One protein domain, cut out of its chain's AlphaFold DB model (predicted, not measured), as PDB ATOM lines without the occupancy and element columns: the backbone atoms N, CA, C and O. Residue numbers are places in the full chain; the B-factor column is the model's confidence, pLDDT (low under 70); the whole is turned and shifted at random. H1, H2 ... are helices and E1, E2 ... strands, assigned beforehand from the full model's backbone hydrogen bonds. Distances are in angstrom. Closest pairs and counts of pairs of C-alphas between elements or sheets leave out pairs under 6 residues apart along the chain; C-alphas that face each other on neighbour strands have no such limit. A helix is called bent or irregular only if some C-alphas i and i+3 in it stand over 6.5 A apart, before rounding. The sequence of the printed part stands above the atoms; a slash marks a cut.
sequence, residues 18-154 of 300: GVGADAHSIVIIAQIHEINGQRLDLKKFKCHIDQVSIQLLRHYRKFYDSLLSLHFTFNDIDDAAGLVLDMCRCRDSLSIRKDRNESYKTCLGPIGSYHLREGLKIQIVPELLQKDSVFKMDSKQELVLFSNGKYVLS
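This is residues 18 to 154 of the 300 residues of the protein "Pentatricopeptide repeat-containing protein" of Vitis vinifera (UniProt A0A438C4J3). Three helices, H1, H2 and H3, form an up-and-down bundle; H4 folds back along H3, and the small strand hairpin of E3 and E4 packs on H3 and H4. E1 and E2 pair as a tiny parallel sheet, and residues 96 to 103 stick out on a long loop. The printed part has 137 residues, with five named helices and four named strands in the order E1 H1 H2 H3 H4 H5 E2 E3 E4; E3 and E4 are antiparallel. The class is mostly helix; the whole is compact, with a radius of gyration of the C-alphas of 14.9 A and spans of 43 by 40 by 29 A.

Start at E1, residues 19 to 21; it is parallel to E2, residues 122 to 124, with N 21 and O 123 at 2.8 A. These strands and the five helices between them make a strand-helix-strand unit, two parallel neighbour strands joined through helices. Next comes H1, residues 23 to 35, which touches H2, residues 39 to 49, with residues 30 to 33 alone, closest at the C-alphas of His 33 and Leu 42, 6.2 A; this helical hairpin has a shallow tilt of 17 degrees, opposite ways. H3, residues 54 to 73, is the hub: it touches H1, closest at the C-alphas of Val 27 and Phe 63, 5.1 A, and runs the same way. It touches H2, closest at the C-alphas of Arg 39 and Leu 70, 6.0 A. With residues 68 to 72 alone, H3 touches H4, residues 77 to 88, closest at the C-alphas of His 71 and Ala 80, 5.4 A. H5, residues 92 to 96, touches no helix. The hairpin of E3, residues 144 to 147, and E4, residues 150 to 153, has N 145 and O 152 at 2.8 A; the closest C-alphas of H3 and E3, Asp 65 and Val 144, are 5.5 A apart, as are those of H4 and E4, Cys 88 and Tyr 151. Every O i to N i+4 pair is within hydrogen-bond range in H1 and H4, against 2 of 7 in H2, with 7 of 8 O i to N i+3 pairs, 11 of 16 in H3, and 0 of 1 in H5, with 1 of 2.

Find C-alpha 19 at (-39.080, 34.278, -48.567), where E1 begins; H1 then covers 18.7 A and H2 15.5 A. H2 is only just irregular, with C-alphas 44 and 47 6.7 A apart. H3 covers 28.7 A from C-alpha 54 at (-45.839, 29.366, -26.622); it is irregular, with C-alphas 55 and 58 7.3 A apart, and has a kink of 52 degrees near residue 61. H4 covers 16.4 A, and E4 ends at C-alpha 153, (-30.238, 27.105, -18.368).

The two C-alphas farthest apart, those of Arg 117 and Asn 148, are 44.2 A apart. The printed part has no cut; the long links are H5 to E2, 25 residues, and E2 to E3, 19 residues. The mean pLDDT of the printed part is 75.8; look for values under 70 at residues 18 to 19, 90 to 121, 127 and 131 to 141.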
ATOM      1  N   GLY A  18     -41.153  38.694 -49.271       60.94
ATOM      2  CA  GLY A  18     -40.041  37.983 -48.638       60.94
ATOM      3  C   GLY A  18     -40.171  36.464 -48.795       60.94
ATOM      4  O   GLY A  18     -41.246  35.938 -49.073       60.94
ATOM      5  N   VAL A  19     -39.069  35.741 -48.611       69.38
ATOM      6  CA  VAL A  19     -39.080  34.278 -48.567       69.38
ATOM      7  C   VAL A  19     -39.495  33.823 -47.169       69.38
ATOM      8  O   VAL A  19     -38.832  34.173 -46.192       69.38
ATOM      9  N   GLY A  20     -40.578  33.049 -47.076       73.12
ATOM     10  CA  GLY A  20     -41.056  32.474 -45.819       73.12
ATOM     11  C   GLY A  20     -40.051  31.488 -45.216       73.12
ATOM     12  O   GLY A  20     -39.582  30.581 -45.899       73.12
ATOM     13  N   ALA A  21     -39.730  31.667 -43.939       81.25
ATOM     14  CA  ALA A  21     -38.859  30.808 -43.151       81.25
ATOM     15  C   ALA A  21     -39.618  30.276 -41.934       81.25
ATOM     16  O   ALA A  21     -40.085  31.048 -41.090       81.25
ATOM     17  N   ASP A  22     -39.715  28.953 -41.849       84.31
ATOM     18  CA  ASP A  22     -40.238  28.241 -40.686       84.31
ATOM     19  C   ASP A  22     -39.216  28.214 -39.531       84.31
ATOM     20  O   ASP A  22     -38.079  28.681 -39.653       84.31
ATOM     21  N   ALA A  23     -39.596  27.652 -38.380       84.81
ATOM     22  CA  ALA A  23     -38.713  27.604 -37.214       84.81
ATOM     23  C   ALA A  23     -37.387  26.864 -37.484       84.81
ATOM     24  O   ALA A  23     -36.338  27.279 -36.990       84.81
ATOM     25  N   HIS A  24     -37.404  25.798 -38.292       86.75
ATOM     26  CA  HIS A  24     -36.197  25.035 -38.622       86.75
ATOM     27  C   HIS A  24     -35.237  25.831 -39.505       86.75
ATOM     28  O   HIS A  24     -34.031  25.822 -39.261       86.75
ATOM     29  N   SER A  25     -35.766  26.586 -40.467       87.12
ATOM     30  CA  SER A  25     -34.990  27.509 -41.293       87.12
ATOM     31  C   SER A  25     -34.262  28.531 -40.421       87.12
ATOM     32  O   SER A  25     -33.064  28.751 -40.593       87.12
ATOM     33  N   ILE A  26     -34.948  29.093 -39.420       87.38
ATOM     34  CA  ILE A  26     -34.344  30.041 -38.473       87.38
ATOM     35  C   ILE A  26     -33.256  29.388 -37.619       87.38
ATOM     36  O   ILE A  26     -32.204  29.989 -37.415       87.38
ATOM     37  N   VAL A  27     -33.458  28.153 -37.160       89.12
ATOM     38  CA  VAL A  27     -32.429  27.408 -36.416       89.12
ATOM     39  C   VAL A  27     -31.186  27.152 -37.272       89.12
ATOM     40  O   VAL A  27     -30.071  27.334 -36.789       89.12
ATOM     41  N   ILE A  28     -31.349  26.778 -38.544       88.00
ATOM     42  CA  ILE A  28     -30.220  26.581 -39.467       88.00
ATOM     43  C   ILE A  28     -29.474  27.902 -39.680       88.00
ATOM     44  O   ILE A  28     -28.246  27.941 -39.596       88.00
ATOM     45  N   ILE A  29     -30.209  28.994 -39.908       88.25
ATOM     46  CA  ILE A  29     -29.635  30.339 -40.028       88.25
ATOM     47  C   ILE A  29     -28.833  30.685 -38.770       88.25
ATOM     48  O   ILE A  29     -27.711  31.174 -38.892       88.25
ATOM     49  N   ALA A  30     -29.361  30.387 -37.580       90.81
ATOM     50  CA  ALA A  30     -28.686  30.652 -36.314       90.81
ATOM     51  C   ALA A  30     -27.336  29.947 -36.198       90.81
ATOM     52  O   ALA A  30     -26.343  30.575 -35.838       90.81
ATOM     53  N   GLN A  31     -27.278  28.674 -36.581       89.00
ATOM     54  CA  GLN A  31     -26.038  27.900 -36.552       89.00
ATOM     55  C   GLN A  31     -25.008  28.398 -37.569       89.00
ATOM     56  O   GLN A  31     -23.817  28.425 -37.272       89.00
ATOM     57  N   ILE A  32     -25.443  28.834 -38.757       89.25
ATOM     58  CA  ILE A  32     -24.540  29.452 -39.741       89.25
ATOM     59  C   ILE A  32     -23.936  30.738 -39.164       89.25
ATOM     60  O   ILE A  32     -22.727  30.944 -39.254       89.25
ATOM     61  N   HIS A  33     -24.757  31.577 -38.528       89.50
ATOM     62  CA  HIS A  33     -24.273  32.792 -37.874       89.50
ATOM     63  C   HIS A  33     -23.331  32.478 -36.707       89.50
ATOM     64  O   HIS A  33     -22.337  33.177 -36.537       89.50
ATOM     65  N   GLU A  34     -23.603  31.423 -35.933       91.69
ATOM     66  CA  GLU A  34     -22.713  30.948 -34.869       91.69
ATOM     67  C   GLU A  34     -21.337  30.557 -35.413       91.69
ATOM     68  O   GLU A  34     -20.325  31.050 -34.922       91.69
ATOM     69  N   ILE A  35     -21.293  29.739 -36.471       89.75
ATOM     70  CA  ILE A  35     -20.042  29.316 -37.123       89.75
ATOM     71  C   ILE A  35     -19.258  30.526 -37.651       89.75
ATOM     72  O   ILE A  35     -18.033  30.550 -37.564       89.75
ATOM     73  N   ASN A  36     -19.961  31.537 -38.161       89.25
ATOM     74  CA  ASN A  36     -19.353  32.744 -38.720       89.25
ATOM     75  C   ASN A  36     -19.053  33.836 -37.676       89.25
ATOM     76  O   ASN A  36     -18.550  34.896 -38.047       89.25
ATOM     77  N   GLY A  37     -19.401  33.647 -36.399       90.12
ATOM     78  CA  GLY A  37     -19.246  34.687 -35.374       90.12
ATOM     79  C   GLY A  37     -20.175  35.902 -35.549       90.12
ATOM     80  O   GLY A  37     -19.934  36.957 -34.965       90.12
ATOM     81  N   GLN A  38     -21.244  35.791 -36.343       88.81
ATOM     82  CA  GLN A  38     -22.132  36.894 -36.740       88.81
ATOM     83  C   GLN A  38     -23.206  37.192 -35.680       88.81
ATOM     84  O   GLN A  38     -24.412  37.119 -35.922       88.81
ATOM     85  N   ARG A  39     -22.762  37.548 -34.472       92.19
ATOM     86  CA  ARG A  39     -23.624  37.765 -33.298       92.19
ATOM     87  C   ARG A  39     -24.664  38.866 -33.487       92.19
ATOM     88  O   ARG A  39     -25.830  38.672 -33.153       92.19
ATOM     89  N   LEU A  40     -24.254  40.028 -34.000       88.56
ATOM     90  CA  LEU A  40     -25.146  41.183 -34.144       88.56
ATOM     91  C   LEU A  40     -26.239  40.932 -35.183       88.56
ATOM     92  O   LEU A  40     -27.385  41.321 -34.970       88.56
ATOM     93  N   ASP A  41     -25.899  40.253 -36.278       87.19
ATOM     94  CA  ASP A  41     -26.871  39.865 -37.296       87.19
ATOM     95  C   ASP A  41     -27.842  38.814 -36.761       87.19
ATOM     96  O   ASP A  41     -29.049  38.957 -36.949       87.19
ATOM     97  N   LEU A  42     -27.352  37.837 -35.990       90.44
ATOM     98  CA  LEU A  42     -28.216  36.849 -35.352       90.44
ATOM     99  C   LEU A  42     -29.186  37.480 -34.339       90.44
ATOM    100  O   LEU A  42     -30.370  37.135 -34.309       90.44
ATOM    101  N   LYS A  43     -28.716  38.454 -33.548       89.56
ATOM    102  CA  LYS A  43     -29.526  39.178 -32.553       89.56
ATOM    103  C   LYS A  43     -30.747  39.864 -33.184       89.56
ATOM    104  O   LYS A  43     -31.779  39.973 -32.525       89.56
ATOM    105  N   LYS A  44     -30.690  40.260 -34.467       86.50
ATOM    106  CA  LYS A  44     -31.820  40.890 -35.188       86.50
ATOM    107  C   LYS A  44     -33.049  39.985 -35.286       86.50
ATOM    108  O   LYS A  44     -34.169  40.485 -35.268       86.50
ATOM    109  N   PHE A  45     -32.861  38.667 -35.334       84.75
ATOM    110  CA  PHE A  45     -33.965  37.706 -35.416       84.75
ATOM    111  C   PHE A  45     -34.694  37.526 -34.074       84.75
ATOM    112  O   PHE A  45     -35.852  37.099 -34.060       84.75
ATOM    113  N   LYS A  46     -34.055  37.887 -32.948       88.31
ATOM    114  CA  LYS A  46     -34.580  37.651 -31.595       88.31
ATOM    115  C   LYS A  46     -35.946  38.293 -31.387       88.31
ATOM    116  O   LYS A  46     -36.838  37.609 -30.921       88.31
ATOM    117  N   CYS A  47     -36.156  39.550 -31.783       81.38
ATOM    118  CA  CYS A  47     -37.415  40.254 -31.492       81.38
ATOM    119  C   CYS A  47     -38.654  39.594 -32.124       81.38
ATOM    120  O   CYS A  47     -39.756  39.749 -31.606       81.38
ATOM    121  N   HIS A  48     -38.482  38.855 -33.221       78.81
ATOM    122  CA  HIS A  48     -39.550  38.122 -33.900       78.81
ATOM    123  C   HIS A  48     -39.787  36.746 -33.285       78.81
ATOM    124  O   HIS A  48     -40.925  36.315 -33.132       78.81
ATOM    125  N   ILE A  49     -38.708  36.065 -32.901       84.06
ATOM    126  CA  ILE A  49     -38.782  34.811 -32.145       84.06
ATOM    127  C   ILE A  49     -39.414  35.088 -30.780       84.06
ATOM    128  O   ILE A  49     -40.295  34.369 -30.322       84.06
ATOM    129  N   ASP A  50     -39.082  36.238 -30.208       81.44
ATOM    130  CA  ASP A  50     -39.734  36.840 -29.067       81.44
ATOM    131  C   ASP A  50     -41.178  37.268 -29.363       81.44
ATOM    132  O   ASP A  50     -41.741  37.972 -28.540       81.44
ATOM    133  N   GLN A  51     -41.845  36.850 -30.433       78.44
ATOM    134  CA  GLN A  51     -43.286  37.062 -30.650       78.44
ATOM    135  C   GLN A  51     -44.043  35.759 -30.932       78.44
ATOM    136  O   GLN A  51     -45.267  35.786 -31.040       78.44
ATOM    137  N   VAL A  52     -43.352  34.616 -31.011       77.88
ATOM    138  CA  VAL A  52     -43.993  33.354 -31.401       77.88
ATOM    139  C   VAL A  52     -44.887  32.789 -30.301       77.88
ATOM    140  O   VAL A  52     -44.652  32.988 -29.108       77.88
ATOM    141  N   SER A  53     -45.906  32.034 -30.720       78.25
ATOM    142  CA  SER A  53     -46.786  31.288 -29.816       78.25
ATOM    143  C   SER A  53     -45.990  30.373 -28.883       78.25
ATOM    144  O   SER A  53     -45.014  29.743 -29.298       78.25
ATOM    145  N   ILE A  54     -46.467  30.220 -27.643       78.81
ATOM    146  CA  ILE A  54     -45.839  29.366 -26.622       78.81
ATOM    147  C   ILE A  54     -45.653  27.916 -27.109       78.81
ATOM    148  O   ILE A  54     -44.678  27.253 -26.765       78.81
ATOM    149  N   GLN A  55     -46.550  27.451 -27.988       80.00
ATOM    150  CA  GLN A  55     -46.516  26.115 -28.594       80.00
ATOM    151  C   GLN A  55     -45.291  25.901 -29.496       80.00
ATOM    152  O   GLN A  55     -44.872  24.762 -29.707       80.00
ATOM    153  N   LEU A  56     -44.714  26.987 -30.022       81.31
ATOM    154  CA  LEU A  56     -43.588  26.953 -30.950       81.31
ATOM    155  C   LEU A  56     -42.230  27.182 -30.270       81.31
ATOM    156  O   LEU A  56     -41.200  26.931 -30.895       81.31
ATOM    157  N   LEU A  57     -42.192  27.582 -28.991       84.19
ATOM    158  CA  LEU A  57     -40.946  27.922 -28.283       84.19
ATOM    159  C   LEU A  57     -39.906  26.798 -28.323       84.19
ATOM    160  O   LEU A  57     -38.727  27.043 -28.591       84.19
ATOM    161  N   ARG A  58     -40.327  25.543 -28.141       86.00
ATOM    162  CA  ARG A  58     -39.408  24.394 -28.192       86.00
ATOM    163  C   ARG A  58     -38.602  24.314 -29.494       86.00
ATOM    164  O   ARG A  58     -37.452  23.884 -29.464       86.00
ATOM    165  N   HIS A  59     -39.165  24.774 -30.615       86.12
ATOM    166  CA  HIS A  59     -38.502  24.738 -31.921       86.12
ATOM    167  C   HIS A  59     -37.409  25.809 -32.052       86.12
ATOM    168  O   HIS A  59     -36.488  25.638 -32.843       86.12
ATOM    169  N   TYR A  60     -37.446  26.858 -31.225       89.06
ATOM    170  CA  TYR A  60     -36.440  27.923 -31.191       89.06
ATOM    171  C   TYR A  60     -35.374  27.739 -30.102       89.06
ATOM    172  O   TYR A  60     -34.462  28.555 -30.007       89.06
ATOM    173  N   ARG A  61     -35.405  26.647 -29.318       90.50
ATOM    174  CA  ARG A  61     -34.372  26.350 -28.298       90.50
ATOM    175  C   ARG A  61     -32.950  26.478 -28.863       90.50
ATOM    176  O   ARG A  61     -32.089  27.097 -28.253       90.50
ATOM    177  N   LYS A  62     -32.719  25.925 -30.059       90.06
ATOM    178  CA  LYS A  62     -31.400  25.933 -30.714       90.06
ATOM    179  C   LYS A  62     -30.965  27.310 -31.219       90.06
ATOM    180  O   LYS A  62     -29.772  27.572 -31.273       90.06
ATOM    181  N   PHE A  63     -31.907  28.190 -31.560       92.38
ATOM    182  CA  PHE A  63     -31.582  29.582 -31.877       92.38
ATOM    183  C   PHE A  63     -30.949  30.267 -30.660       92.38
ATOM    184  O   PHE A  63     -29.914  30.922 -30.777       92.38
ATOM    185  N   TYR A  64     -31.548  30.060 -29.486       93.94
ATOM    186  CA  TYR A  64     -31.050  30.610 -28.235       93.94
ATOM    187  C   TYR A  64     -29.726  29.989 -27.786       93.94
ATOM    188  O   TYR A  64     -28.859  30.732 -27.334       93.94
ATOM    189  N   ASP A  65     -29.533  28.678 -27.977       93.56
ATOM    190  CA  ASP A  65     -28.220  28.033 -27.799       93.56
ATOM    191  C   ASP A  65     -27.139  28.763 -28.603       93.56
ATOM    192  O   ASP A  65     -26.127  29.172 -28.036       93.56
ATOM    193  N   SER A  66     -27.363  28.965 -29.906       94.19
ATOM    194  CA  SER A  66     -26.396  29.612 -30.800       94.19
ATOM    195  C   SER A  66     -26.131  31.070 -30.421       94.19
ATOM    196  O   SER A  66     -24.979  31.505 -30.394       94.19
ATOM    197  N   LEU A  67     -27.175  31.834 -30.084       95.12
ATOM    198  CA  LEU A  67     -27.014  33.230 -29.684       95.12
ATOM    199  C   LEU A  67     -26.267  33.354 -28.345       95.12
ATOM    200  O   LEU A  67     -25.341  34.157 -28.234       95.12
ATOM    201  N   LEU A  68     -26.612  32.532 -27.352       95.50
ATOM    202  CA  LEU A  68     -25.939  32.515 -26.052       95.50
ATOM    203  C   LEU A  68     -24.484  32.034 -26.171       95.50
ATOM    204  O   LEU A  68     -23.590  32.601 -25.543       95.50
ATOM    205  N   SER A  69     -24.231  31.032 -27.017       94.75
ATOM    206  CA  SER A  69     -22.887  30.555 -27.365       94.75
ATOM    207  C   SER A  69     -22.021  31.699 -27.896       94.75
ATOM    208  O   SER A  69     -20.927  31.921 -27.377       94.75
ATOM    209  N   LEU A  70     -22.544  32.501 -28.834       94.75
ATOM    210  CA  LEU A  70     -21.852  33.686 -29.344       94.75
ATOM    211  C   LEU A  70     -21.586  34.723 -28.246       94.75
ATOM    212  O   LEU A  70     -20.469  35.226 -28.165       94.75
ATOM    213  N   HIS A  71     -22.552  35.039 -27.379       96.06
ATOM    214  CA  HIS A  71     -22.297  35.978 -26.276       96.06
ATOM    215  C   HIS A  71     -21.138  35.519 -25.381       96.06
ATOM    216  O   HIS A  71     -20.253  36.320 -25.086       96.06
ATOM    217  N   PHE A  72     -21.066  34.224 -25.054       93.88
ATOM    218  CA  PHE A  72     -19.925  33.672 -24.319       93.88
ATOM    219  C   PHE A  72     -18.613  33.724 -25.108       93.88
ATOM    220  O   PHE A  72     -17.584  34.067 -24.534       93.88
ATOM    221  N   THR A  73     -18.618  33.417 -26.410       92.38
ATOM    222  CA  THR A  73     -17.408  33.484 -27.253       92.38
ATOM    223  C   THR A  73     -16.819  34.894 -27.316       92.38
ATOM    224  O   THR A  73     -15.603  35.042 -27.370       92.38
ATOM    225  N   PHE A  74     -17.665  35.925 -27.279       92.75
ATOM    226  CA  PHE A  74     -17.243  37.328 -27.268       92.75
ATOM    227  C   PHE A  74     -17.024  37.902 -25.855       92.75
ATOM    228  O   PHE A  74     -16.763  39.094 -25.736       92.75
ATOM    229  N   ASN A  75     -17.138  37.082 -24.802       91.69
ATOM    230  CA  ASN A  75     -17.097  37.508 -23.397       91.69
ATOM    231  C   ASN A  75     -18.055  38.675 -23.072       91.69
ATOM    232  O   ASN A  75     -17.754  39.546 -22.262       91.69
ATOM    233  N   ASP A  76     -19.214  38.710 -23.732       94.38
ATOM    234  CA  ASP A  76     -20.222  39.754 -23.546       94.38
ATOM    235  C   ASP A  76     -21.232  39.297 -22.499       94.38
ATOM    236  O   ASP A  76     -22.302  38.760 -22.802       94.38
ATOM    237  N   ILE A  77     -20.801  39.420 -21.249       94.56
ATOM    238  CA  ILE A  77     -21.492  38.886 -20.078       94.56
ATOM    239  C   ILE A  77     -22.827  39.603 -19.856       94.56
ATOM    240  O   ILE A  77     -23.804  38.955 -19.487       94.56
ATOM    241  N   ASP A  78     -22.899  40.906 -20.137       95.06
ATOM    242  CA  ASP A  78     -24.106  41.706 -19.916       95.06
ATOM    243  C   ASP A  78     -25.206  41.337 -20.912       95.06
ATOM    244  O   ASP A  78     -26.345  41.073 -20.512       95.06
ATOM    245  N   ASP A  79     -24.872  41.229 -22.204       95.12
ATOM    246  CA  ASP A  79     -25.833  40.740 -23.192       95.12
ATOM    247  C   ASP A  79     -26.189  39.261 -22.944       95.12
ATOM    248  O   ASP A  79     -27.342  38.876 -23.155       95.12
ATOM    249  N   ALA A  80     -25.245  38.424 -22.482       96.44
ATOM    250  CA  ALA A  80     -25.535  37.035 -22.114       96.44
ATOM    251  C   ALA A  80     -26.555  36.969 -20.968       96.44
ATOM    252  O   ALA A  80     -27.566  36.279 -21.080       96.44
ATOM    253  N   ALA A  81     -26.322  37.710 -19.885       95.31
ATOM    254  CA  ALA A  81     -27.211  37.774 -18.731       95.31
ATOM    255  C   ALA A  81     -28.591  38.335 -19.101       95.31
ATOM    256  O   ALA A  81     -29.616  37.776 -18.700       95.31
ATOM    257  N   GLY A  82     -28.627  39.390 -19.921       94.25
ATOM    258  CA  GLY A  82     -29.864  39.954 -20.455       94.25
ATOM    259  C   GLY A  82     -30.647  38.942 -21.290       94.25
ATOM    260  O   GLY A  82     -31.843  38.759 -21.071       94.25
ATOM    261  N   LEU A  83     -29.969  38.218 -22.187       94.44
ATOM    262  CA  LEU A  83     -30.584  37.159 -22.986       94.44
ATOM    263  C   LEU A  83     -31.170  36.055 -22.101       94.44
ATOM    264  O   LEU A  83     -32.285  35.606 -22.340       94.44
ATOM    265  N   VAL A  84     -30.434  35.632 -21.076       93.44
ATOM    266  CA  VAL A  84     -30.869  34.604 -20.125       93.44
ATOM    267  C   VAL A  84     -32.131  35.013 -19.375       93.44
ATOM    268  O   VAL A  84     -33.087  34.241 -19.327       93.44
ATOM    269  N   LEU A  85     -32.179  36.240 -18.858       91.38
ATOM    270  CA  LEU A  85     -33.378  36.756 -18.202       91.38
ATOM    271  C   LEU A  85     -34.554  36.871 -19.171       91.38
ATOM    272  O   LEU A  85     -35.663  36.469 -18.830       91.38
ATOM    273  N   ASP A  86     -34.320  37.372 -20.383       89.38
ATOM    274  CA  ASP A  86     -35.357  37.488 -21.407       89.38
ATOM    275  C   ASP A  86     -35.960  36.130 -21.790       89.38
ATOM    276  O   ASP A  86     -37.170  36.032 -21.973       89.38
ATOM    277  N   MET A  87     -35.135  35.084 -21.889       89.00
ATOM    278  CA  MET A  87     -35.596  33.724 -22.184       89.00
ATOM    279  C   MET A  87     -36.418  33.121 -21.040       89.00
ATOM    280  O   MET A  87     -37.393  32.413 -21.296       89.00
ATOM    281  N   CYS A  88     -36.017  33.358 -19.789       82.88
ATOM    282  CA  CYS A  88     -36.669  32.766 -18.620       82.88
ATOM    283  C   CYS A  88     -37.936  33.516 -18.188       82.88
ATOM    284  O   CYS A  88     -38.801  32.905 -17.557       82.88
ATOM    285  N   ARG A  89     -38.074  34.804 -18.540       82.00
ATOM    286  CA  ARG A  89     -39.274  35.606 -18.268       82.00
ATOM    287  C   ARG A  89     -40.497  34.941 -18.882       82.00
ATOM    288  O   ARG A  89     -40.680  34.917 -20.102       82.00
ATOM    289  N   CYS A  90     -41.327  34.365 -18.014       60.00
ATOM    290  CA  CYS A  90     -42.531  33.658 -18.410       60.00
ATOM    291  C   CYS A  90     -43.422  34.614 -19.193       60.00
ATOM    292  O   CYS A  90     -43.790  35.692 -18.724       60.00
ATOM    293  N   ARG A  91     -43.719  34.252 -20.437       62.16
ATOM    294  CA  ARG A  91     -44.346  35.180 -21.360       62.16
ATOM    295  C   ARG A  91     -45.868  35.111 -21.267       62.16
ATOM    296  O   ARG A  91     -46.560  34.822 -22.242       62.16
ATOM    297  N   ASP A  92     -46.371  35.422 -20.078       47.09
ATOM    298  CA  ASP A  92     -47.800  35.463 -19.748       47.09
ATOM    299  C   ASP A  92     -48.567  36.539 -20.548       47.09
ATOM    300  O   ASP A  92     -49.795  36.500 -20.663       47.09
ATOM    301  N   SER A  93     -47.852  37.465 -21.202       43.94
ATOM    302  CA  SER A  93     -48.427  38.564 -21.987       43.94
ATOM    303  C   SER A  93     -49.033  38.166 -23.342       43.94
ATOM    304  O   SER A  93     -49.751  38.971 -23.935       43.94
ATOM    305  N   LEU A  94     -48.814  36.944 -23.846       47.03
ATOM    306  CA  LEU A  94     -49.414  36.504 -25.122       47.03
ATOM    307  C   LEU A  94     -50.901  36.125 -25.006       47.03
ATOM    308  O   LEU A  94     -51.571  35.969 -26.026       47.03
ATOM    309  N   SER A  95     -51.440  36.012 -23.788       41.09
ATOM    310  CA  SER A  95     -52.878  35.788 -23.577       41.09
ATOM    311  C   SER A  95     -53.724  37.057 -23.788       41.09
ATOM    312  O   SER A  95     -54.915  36.953 -24.078       41.09
ATOM    313  N   ILE A  96     -53.109  38.250 -23.751       38.91
ATOM    314  CA  ILE A  96     -53.771  39.558 -23.911       38.91
ATOM    315  C   ILE A  96     -53.325  40.227 -25.221       38.91
ATOM    316  O   ILE A  96     -52.890  41.373 -25.258       38.91
ATOM    317  N   ARG A  97     -53.381  39.506 -26.340       39.09
ATOM    318  CA  ARG A  97     -53.303  40.138 -27.669       39.09
ATOM    319  C   ARG A  97     -54.043  39.327 -28.722       39.09
ATOM    320  O   ARG A  97     -53.538  39.053 -29.799       39.09
ATOM    321  N   LYS A  98     -55.273  38.930 -28.384       39.41
ATOM    322  CA  LYS A  98     -56.235  38.410 -29.367       39.41
ATOM    323  C   LYS A  98     -56.834  39.507 -30.252       39.41
ATOM    324  O   LYS A  98     -57.353  39.189 -31.309       39.41
ATOM    325  N   ASP A  99     -56.677  40.770 -29.863       38.81
ATOM    326  CA  ASP A  99     -57.019  41.922 -30.689       38.81
ATOM    327  C   ASP A  99     -55.765  42.731 -30.986       38.81
ATOM    328  O   ASP A  99     -55.353  43.596 -30.213       38.81
ATOM    329  N   ARG A 100     -55.143  42.453 -32.128       37.97
ATOM    330  CA  ARG A 100     -54.868  43.500 -33.110       37.97
ATOM    331  C   ARG A 100     -54.283  42.879 -34.360       37.97
ATOM    332  O   ARG A 100     -53.353  42.083 -34.321       37.97
ATOM    333  N   ASN A 101     -54.853  43.337 -35.458       40.19
ATOM    334  CA  ASN A 101     -54.403  43.250 -36.830       40.19
ATOM    335  C   ASN A 101     -53.003  43.902 -36.976       40.19
ATOM    336  O   ASN A 101     -52.856  44.947 -37.602       40.19
ATOM    337  N   GLU A 102     -51.983  43.363 -36.305       39.25
ATOM    338  CA  GLU A 102     -50.595  43.805 -36.397       39.25
ATOM    339  C   GLU A 102     -49.842  42.815 -37.280       39.25
ATOM    340  O   GLU A 102     -49.525  41.697 -36.885       39.25
ATOM    341  N   SER A 103     -49.591  43.245 -38.515       41.78
ATOM    342  CA  SER A 103     -48.698  42.596 -39.468       41.78
ATOM    343  C   SER A 103     -47.436  42.099 -38.763       41.78
ATOM    344  O   SER A 103     -46.708  42.919 -38.193       41.78
ATOM    345  N   TYR A 104     -47.166  40.791 -38.821       45.91
ATOM    346  CA  TYR A 104     -45.891  40.200 -38.415       45.91
ATOM    347  C   TYR A 104     -44.763  41.082 -38.944       45.91
ATOM    348  O   TYR A 104     -44.559  41.180 -40.158       45.91
ATOM    349  N   LYS A 105     -44.083  41.800 -38.044       46.00
ATOM    350  CA  LYS A 105     -42.999  42.702 -38.427       46.00
ATOM    351  C   LYS A 105     -42.006  41.832 -39.195       46.00
ATOM    352  O   LYS A 105     -41.576  40.802 -38.691       46.00
ATOM    353  N   THR A 106     -41.739  42.147 -40.454       48.47
ATOM    354  CA  THR A 106     -40.841  41.341 -41.282       48.47
ATOM    355  C   THR A 106     -39.426  41.535 -40.750       48.47
ATOM    356  O   THR A 106     -38.981  42.678 -40.620       48.47
ATOM    357  N   CYS A 107     -38.709  40.455 -40.434       50.66
ATOM    358  CA  CYS A 107     -37.277  40.558 -40.171       50.66
ATOM    359  C   CYS A 107     -36.585  40.858 -41.498       50.66
ATOM    360  O   CYS A 107     -36.241  39.955 -42.252       50.66
ATOM    361  N   LEU A 108     -36.405  42.135 -41.815       52.66
ATOM    362  CA  LEU A 108     -35.708  42.582 -43.018       52.66
ATOM    363  C   LEU A 108     -34.195  42.374 -42.848       52.66
ATOM    364  O   LEU A 108     -33.422  43.323 -42.790       52.66
ATOM    365  N   GLY A 109     -33.773  41.119 -42.709       51.44
ATOM    366  CA  GLY A 109     -32.382  40.723 -42.846       51.44
ATOM    367  C   GLY A 109     -32.095  40.478 -44.326       51.44
ATOM    368  O   GLY A 109     -32.860  39.732 -44.948       51.44
ATOM    369  N   PRO A 110     -31.052  41.088 -44.919       51.00
ATOM    370  CA  PRO A 110     -30.651  40.729 -46.269       51.00
ATOM    371  C   PRO A 110     -30.253  39.251 -46.289       51.00
ATOM    372  O   PRO A 110     -29.428  38.804 -45.493       51.00
ATOM    373  N   ILE A 111     -30.830  38.478 -47.206       53.84
ATOM    374  CA  ILE A 111     -30.280  37.174 -47.569       53.84
ATOM    375  C   ILE A 111     -29.040  37.455 -48.418       53.84
ATOM    376  O   ILE A 111     -29.150  37.759 -49.605       53.84
ATOM    377  N   GLY A 112     -27.862  37.388 -47.799       53.88
ATOM    378  CA  GLY A 112     -26.577  37.559 -48.478       53.88
ATOM    379  C   GLY A 112     -25.756  38.744 -47.972       53.88
ATOM    380  O   GLY A 112     -25.987  39.276 -46.891       53.88
ATOM    381  N   SER A 113     -24.737  39.118 -48.748       56.34
ATOM    382  CA  SER A 113     -23.765  40.155 -48.382       56.34
ATOM    383  C   SER A 113     -24.413  41.532 -48.171       56.34
ATOM    384  O   SER A 113     -25.314  41.923 -48.912       56.34
ATOM    385  N   TYR A 114     -23.866  42.310 -47.229       54.41
ATOM    386  CA  TYR A 114     -24.235  43.710 -46.968       54.41
ATOM    387  C   TYR A 114     -23.980  44.652 -48.163       54.41
ATOM    388  O   TYR A 114     -24.413  45.800 -48.147       54.41
ATOM    389  N   HIS A 115     -23.310  44.170 -49.215       52.84
ATOM    390  CA  HIS A 115     -23.128  44.883 -50.481       52.84
ATOM    391  C   HIS A 115     -24.347  44.826 -51.420       52.84
ATOM    392  O   HIS A 115     -24.353  45.496 -52.453       52.84
ATOM    393  N   LEU A 116     -25.376  44.035 -51.108       56.19
ATOM    394  CA  LEU A 116     -26.571  43.924 -51.945       56.19
ATOM    395  C   LEU A 116     -27.542  45.077 -51.651       56.19
ATOM    396  O   LEU A 116     -28.175  45.109 -50.598       56.19
ATOM    397  N   ARG A 117     -27.684  46.011 -52.605       50.91
ATOM    398  CA  ARG A 117     -28.624  47.149 -52.518       50.91
ATOM    399  C   ARG A 117     -30.102  46.727 -52.459       50.91
ATOM    400  O   ARG A 117     -30.890  47.430 -51.841       50.91
ATOM    401  N   GLU A 118     -30.458  45.583 -53.049       55.69
ATOM    402  CA  GLU A 118     -31.813  45.001 -53.050       55.69
ATOM    403  C   GLU A 118     -31.745  43.481 -52.806       55.69
ATOM    404  O   GLU A 118     -31.961  42.663 -53.696       55.69
ATOM    405  N   GLY A 119     -31.359  43.082 -51.590       57.44
ATOM    406  CA  GLY A 119     -31.327  41.671 -51.196       57.44
ATOM    407  C   GLY A 119     -32.725  41.077 -50.971       57.44
ATOM    408  O   GLY A 119     -33.644  41.773 -50.529       57.44
ATOM    409  N   LEU A 120     -32.873  39.768 -51.215       60.91
ATOM    410  CA  LEU A 120     -34.058  39.013 -50.792       60.91
ATOM    411  C   LEU A 120     -34.242  39.160 -49.275       60.91
ATOM    412  O   LEU A 120     -33.271  39.166 -48.519       60.91
ATOM    413  N   LYS A 121     -35.493  39.275 -48.836       67.06
ATOM    414  CA  LYS A 121     -35.865  39.458 -47.428       67.06
ATOM    415  C   LYS A 121     -36.377  38.136 -46.871       67.06
ATOM    416  O   LYS A 121     -37.150  37.466 -47.549       67.06
ATOM    417  N   ILE A 122     -35.985  37.768 -45.652       72.94
ATOM    418  CA  ILE A 122     -36.579  36.618 -44.952       72.94
ATOM    419  C   ILE A 122     -37.837  37.076 -44.222       72.94
ATOM    420  O   ILE A 122     -37.809  38.020 -43.441       72.94
ATOM    421  N   GLN A 123     -38.944  36.379 -44.431       75.00
ATOM    422  CA  GLN A 123     -40.132  36.530 -43.606       75.00
ATOM    423  C   GLN A 123     -40.194  35.354 -42.638       75.00
ATOM    424  O   GLN A 123     -40.315  34.211 -43.059       75.00
ATOM    425  N   ILE A 124     -40.100  35.618 -41.338       75.88
ATOM    426  CA  ILE A 124     -40.246  34.567 -40.328       75.88
ATOM    427  C   ILE A 124     -41.734  34.249 -40.223       75.88
ATOM    428  O   ILE A 124     -42.511  35.111 -39.814       75.88
ATOM    429  N   VAL A 125     -42.118  33.036 -40.614       78.25
ATOM    430  CA  VAL A 125     -43.503  32.551 -40.577       78.25
ATOM    431  C   VAL A 125     -43.511  31.240 -39.786       78.25
ATOM    432  O   VAL A 125     -43.432  30.155 -40.371       78.25
ATOM    433  N   PRO A 126     -43.530  31.324 -38.443       71.56
ATOM    434  CA  PRO A 126     -43.472  30.155 -37.567       71.56
ATOM    435  C   PRO A 126     -44.581  29.131 -37.851       71.56
ATOM    436  O   PRO A 126     -44.386  27.937 -37.647       71.56
ATOM    437  N   GLU A 127     -45.732  29.592 -38.344       69.31
ATOM    438  CA  GLU A 127     -46.922  28.793 -38.642       69.31
ATOM    439  C   GLU A 127     -46.756  27.864 -39.853       69.31
ATOM    440  O   GLU A 127     -47.533  26.922 -39.995       69.31
ATOM    441  N   LEU A 128     -45.741  28.080 -40.703       74.94
ATOM    442  CA  LEU A 128     -45.403  27.148 -41.791       74.94
ATOM    443  C   LEU A 128     -44.878  25.808 -41.267       74.94
ATOM    444  O   LEU A 128     -44.855  24.818 -41.999       74.94
ATOM    445  N   LEU A 129     -44.454  25.768 -40.004       74.94
ATOM    446  CA  LEU A 129     -43.953  24.557 -39.394       74.94
ATOM    447  C   LEU A 129     -45.093  23.556 -39.156       74.94
ATOM    448  O   LEU A 129     -46.034  23.824 -38.406       74.94
ATOM    449  N   GLN A 130     -44.975  22.357 -39.729       70.62
ATOM    450  CA  GLN A 130     -45.883  21.262 -39.391       70.62
ATOM    451  C   GLN A 130     -45.725  20.897 -37.905       70.62
ATOM    452  O   GLN A 130     -44.603  20.717 -37.419       70.62
ATOM    453  N   LYS A 131     -46.854  20.781 -37.188       60.00
ATOM    454  CA  LYS A 131     -46.912  20.608 -35.720       60.00
ATOM    455  C   LYS A 131     -46.133  19.397 -35.192       60.00
ATOM    456  O   LYS A 131     -45.644  19.455 -34.066       60.00
ATOM    457  N   ASP A 132     -45.974  18.364 -36.016       60.25
ATOM    458  CA  ASP A 132     -45.281  17.117 -35.665       60.25
ATOM    459  C   ASP A 132     -43.842  17.058 -36.198       60.25
ATOM    460  O   ASP A 132     -43.179  16.024 -36.113       60.25
ATOM    461  N   SER A 133     -43.330  18.155 -36.768       65.25
ATOM    462  CA  SER A 133     -41.985  18.157 -37.335       65.25
ATOM    463  C   SER A 133     -40.921  18.099 -36.232       65.25
ATOM    464  O   SER A 133     -40.815  18.959 -35.353       65.25
ATOM    465  N   VAL A 134     -40.114  17.041 -36.280       60.50
ATOM    466  CA  VAL A 134     -39.007  16.802 -35.352       60.50
ATOM    467  C   VAL A 134     -37.698  17.110 -36.073       60.50
ATOM    468  O   VAL A 134     -37.224  16.312 -36.877       60.50
ATOM    469  N   PHE A 135     -37.080  18.255 -35.774       64.62
ATOM    470  CA  PHE A 135     -35.753  18.600 -36.291       64.62
ATOM    471  C   PHE A 135     -34.655  18.206 -35.309       64.62
ATOM    472  O   PHE A 135     -34.250  18.956 -34.408       64.62
ATOM    473  N   LYS A 136     -34.161  16.983 -35.494       60.50
ATOM    474  CA  LYS A 136     -32.934  16.516 -34.852       60.50
ATOM    475  C   LYS A 136     -31.746  16.993 -35.680       60.50
ATOM    476  O   LYS A 136     -31.650  16.730 -36.867       60.50
ATOM    477  N   MET A 137     -30.880  17.739 -35.019       62.12
ATOM    478  CA  MET A 137     -29.652  18.306 -35.563       62.12
ATOM    479  C   MET A 137     -28.722  18.428 -34.368       62.12
ATOM    480  O   MET A 137     -29.140  19.003 -33.357       62.12
ATOM    481  N   ASP A 138     -27.522  17.879 -34.449       55.25
ATOM    482  CA  ASP A 138     -26.609  17.851 -33.311       55.25
ATOM    483  C   ASP A 138     -26.076  19.267 -33.055       55.25
ATOM    484  O   ASP A 138     -25.271  19.796 -33.823       55.25
ATOM    485  N   SER A 139     -26.564  19.931 -32.002       55.97
ATOM    486  CA  SER A 139     -25.917  21.147 -31.512       55.97
ATOM    487  C   SER A 139     -24.692  20.731 -30.704       55.97
ATOM    488  O   SER A 139     -24.766  19.875 -29.827       55.97
ATOM    489  N   LYS A 140     -23.534  21.336 -30.994       62.62
ATOM    490  CA  LYS A 140     -22.282  21.037 -30.271       62.62
ATOM    491  C   LYS A 140     -22.348  21.420 -28.788       62.62
ATOM    492  O   LYS A 140     -21.514  20.974 -28.000       62.62
ATOM    493  N   GLN A 141     -23.292  22.279 -28.404       65.38
ATOM    494  CA  GLN A 141     -23.503  22.708 -27.027       65.38
ATOM    495  C   GLN A 141     -24.995  22.659 -26.691       65.38
ATOM    496  O   GLN A 141     -25.822  23.046 -27.512       65.38
ATOM    497  N   GLU A 142     -25.312  22.180 -25.490       83.50
ATOM    498  CA  GLU A 142     -26.633  22.303 -24.873       83.50
ATOM    499  C   GLU A 142     -26.505  23.321 -23.738       83.50
ATOM    500  O   GLU A 142     -26.116  22.976 -22.620       83.50
ATOM    501  N   LEU A 143     -26.707  24.600 -24.048       91.50
ATOM    502  CA  LEU A 143     -26.661  25.707 -23.086       91.50
ATOM    503  C   LEU A 143     -28.065  26.044 -22.564       91.50
ATOM    504  O   LEU A 143     -28.221  26.461 -21.419       91.50
ATOM    505  N   VAL A 144     -29.082  25.814 -23.389       92.12
ATOM    506  CA  VAL A 144     -30.487  26.099 -23.136       92.12
ATOM    507  C   VAL A 144     -31.281  24.798 -23.211       92.12
ATOM    508  O   VAL A 144     -31.265  24.067 -24.204       92.12
ATOM    509  N   LEU A 145     -32.015  24.522 -22.144       90.25
ATOM    510  CA  LEU A 145     -32.945  23.412 -22.001       90.25
ATOM    511  C   LEU A 145     -34.382  23.926 -22.139       90.25
ATOM    512  O   LEU A 145     -34.656  25.114 -21.967       90.25
ATOM    513  N   PHE A 146     -35.305  23.026 -22.470       86.94
ATOM    514  CA  PHE A 146     -36.733  23.334 -22.516       86.94
ATOM    515  C   PHE A 146     -37.475  22.372 -21.591       86.94
ATOM    516  O   PHE A 146     -37.499  21.170 -21.849       86.94
ATOM    517  N   SER A 147     -38.050  22.908 -20.518       84.19
ATOM    518  CA  SER A 147     -38.728  22.160 -19.459       84.19
ATOM    519  C   SER A 147     -40.016  22.884 -19.084       84.19
ATOM    520  O   SER A 147     -40.043  24.107 -19.045       84.19
ATOM    521  N   ASN A 148     -41.110  22.143 -18.885       80.31
ATOM    522  CA  ASN A 148     -42.404  22.689 -18.442       80.31
ATOM    523  C   ASN A 148     -42.916  23.912 -19.234       80.31
ATOM    524  O   ASN A 148     -43.582  24.789 -18.690       80.31
ATOM    525  N   GLY A 149     -42.610  23.987 -20.535       80.00
ATOM    526  CA  GLY A 149     -43.011  25.115 -21.384       80.00
ATOM    527  C   GLY A 149     -42.118  26.359 -21.279       80.00
ATOM    528  O   GLY A 149     -42.422  27.365 -21.919       80.00
ATOM    529  N   LYS A 150     -41.024  26.297 -20.515       84.94
ATOM    530  CA  LYS A 150     -40.071  27.385 -20.282       84.94
ATOM    531  C   LYS A 150     -38.664  27.018 -20.746       84.94
ATOM    532  O   LYS A 150     -38.306  25.844 -20.871       84.94
ATOM    533  N   TYR A 151     -37.857  28.047 -20.993       88.69
ATOM    534  CA  TYR A 151     -36.420  27.880 -21.160       88.69
ATOM    535  C   TYR A 151     -35.733  27.867 -19.798       88.69
ATOM    536  O   TYR A 151     -35.974  28.737 -18.961       88.69
ATOM    537  N   VAL A 152     -34.846  26.895 -19.614       88.50
ATOM    538  CA  VAL A 152     -34.022  26.738 -18.414       88.50
ATOM    539  C   VAL A 152     -32.568  26.667 -18.852       88.50
ATOM    540  O   VAL A 152     -32.259  26.091 -19.895       88.50
ATOM    541  N   LEU A 153     -31.658  27.253 -18.084       90.88
ATOM    542  CA  LEU A 153     -30.238  27.105 -18.368       90.88
ATOM    543  C   LEU A 153     -29.756  25.695 -18.057       90.88
ATOM    544  O   LEU A 153     -30.119  25.104 -17.044       90.88
ATOM    545  N   SER A 154     -28.883  25.175 -18.913       89.44
ATOM    546  CA  SER A 154     -28.136  23.979 -18.564       89.44
ATOM    547  C   SER A 154     -27.078  24.301 -17.516       89.44
ATOM    548  O   SER A 154     -26.583  25.429 -17.412       89.44
TER     549      SER A 154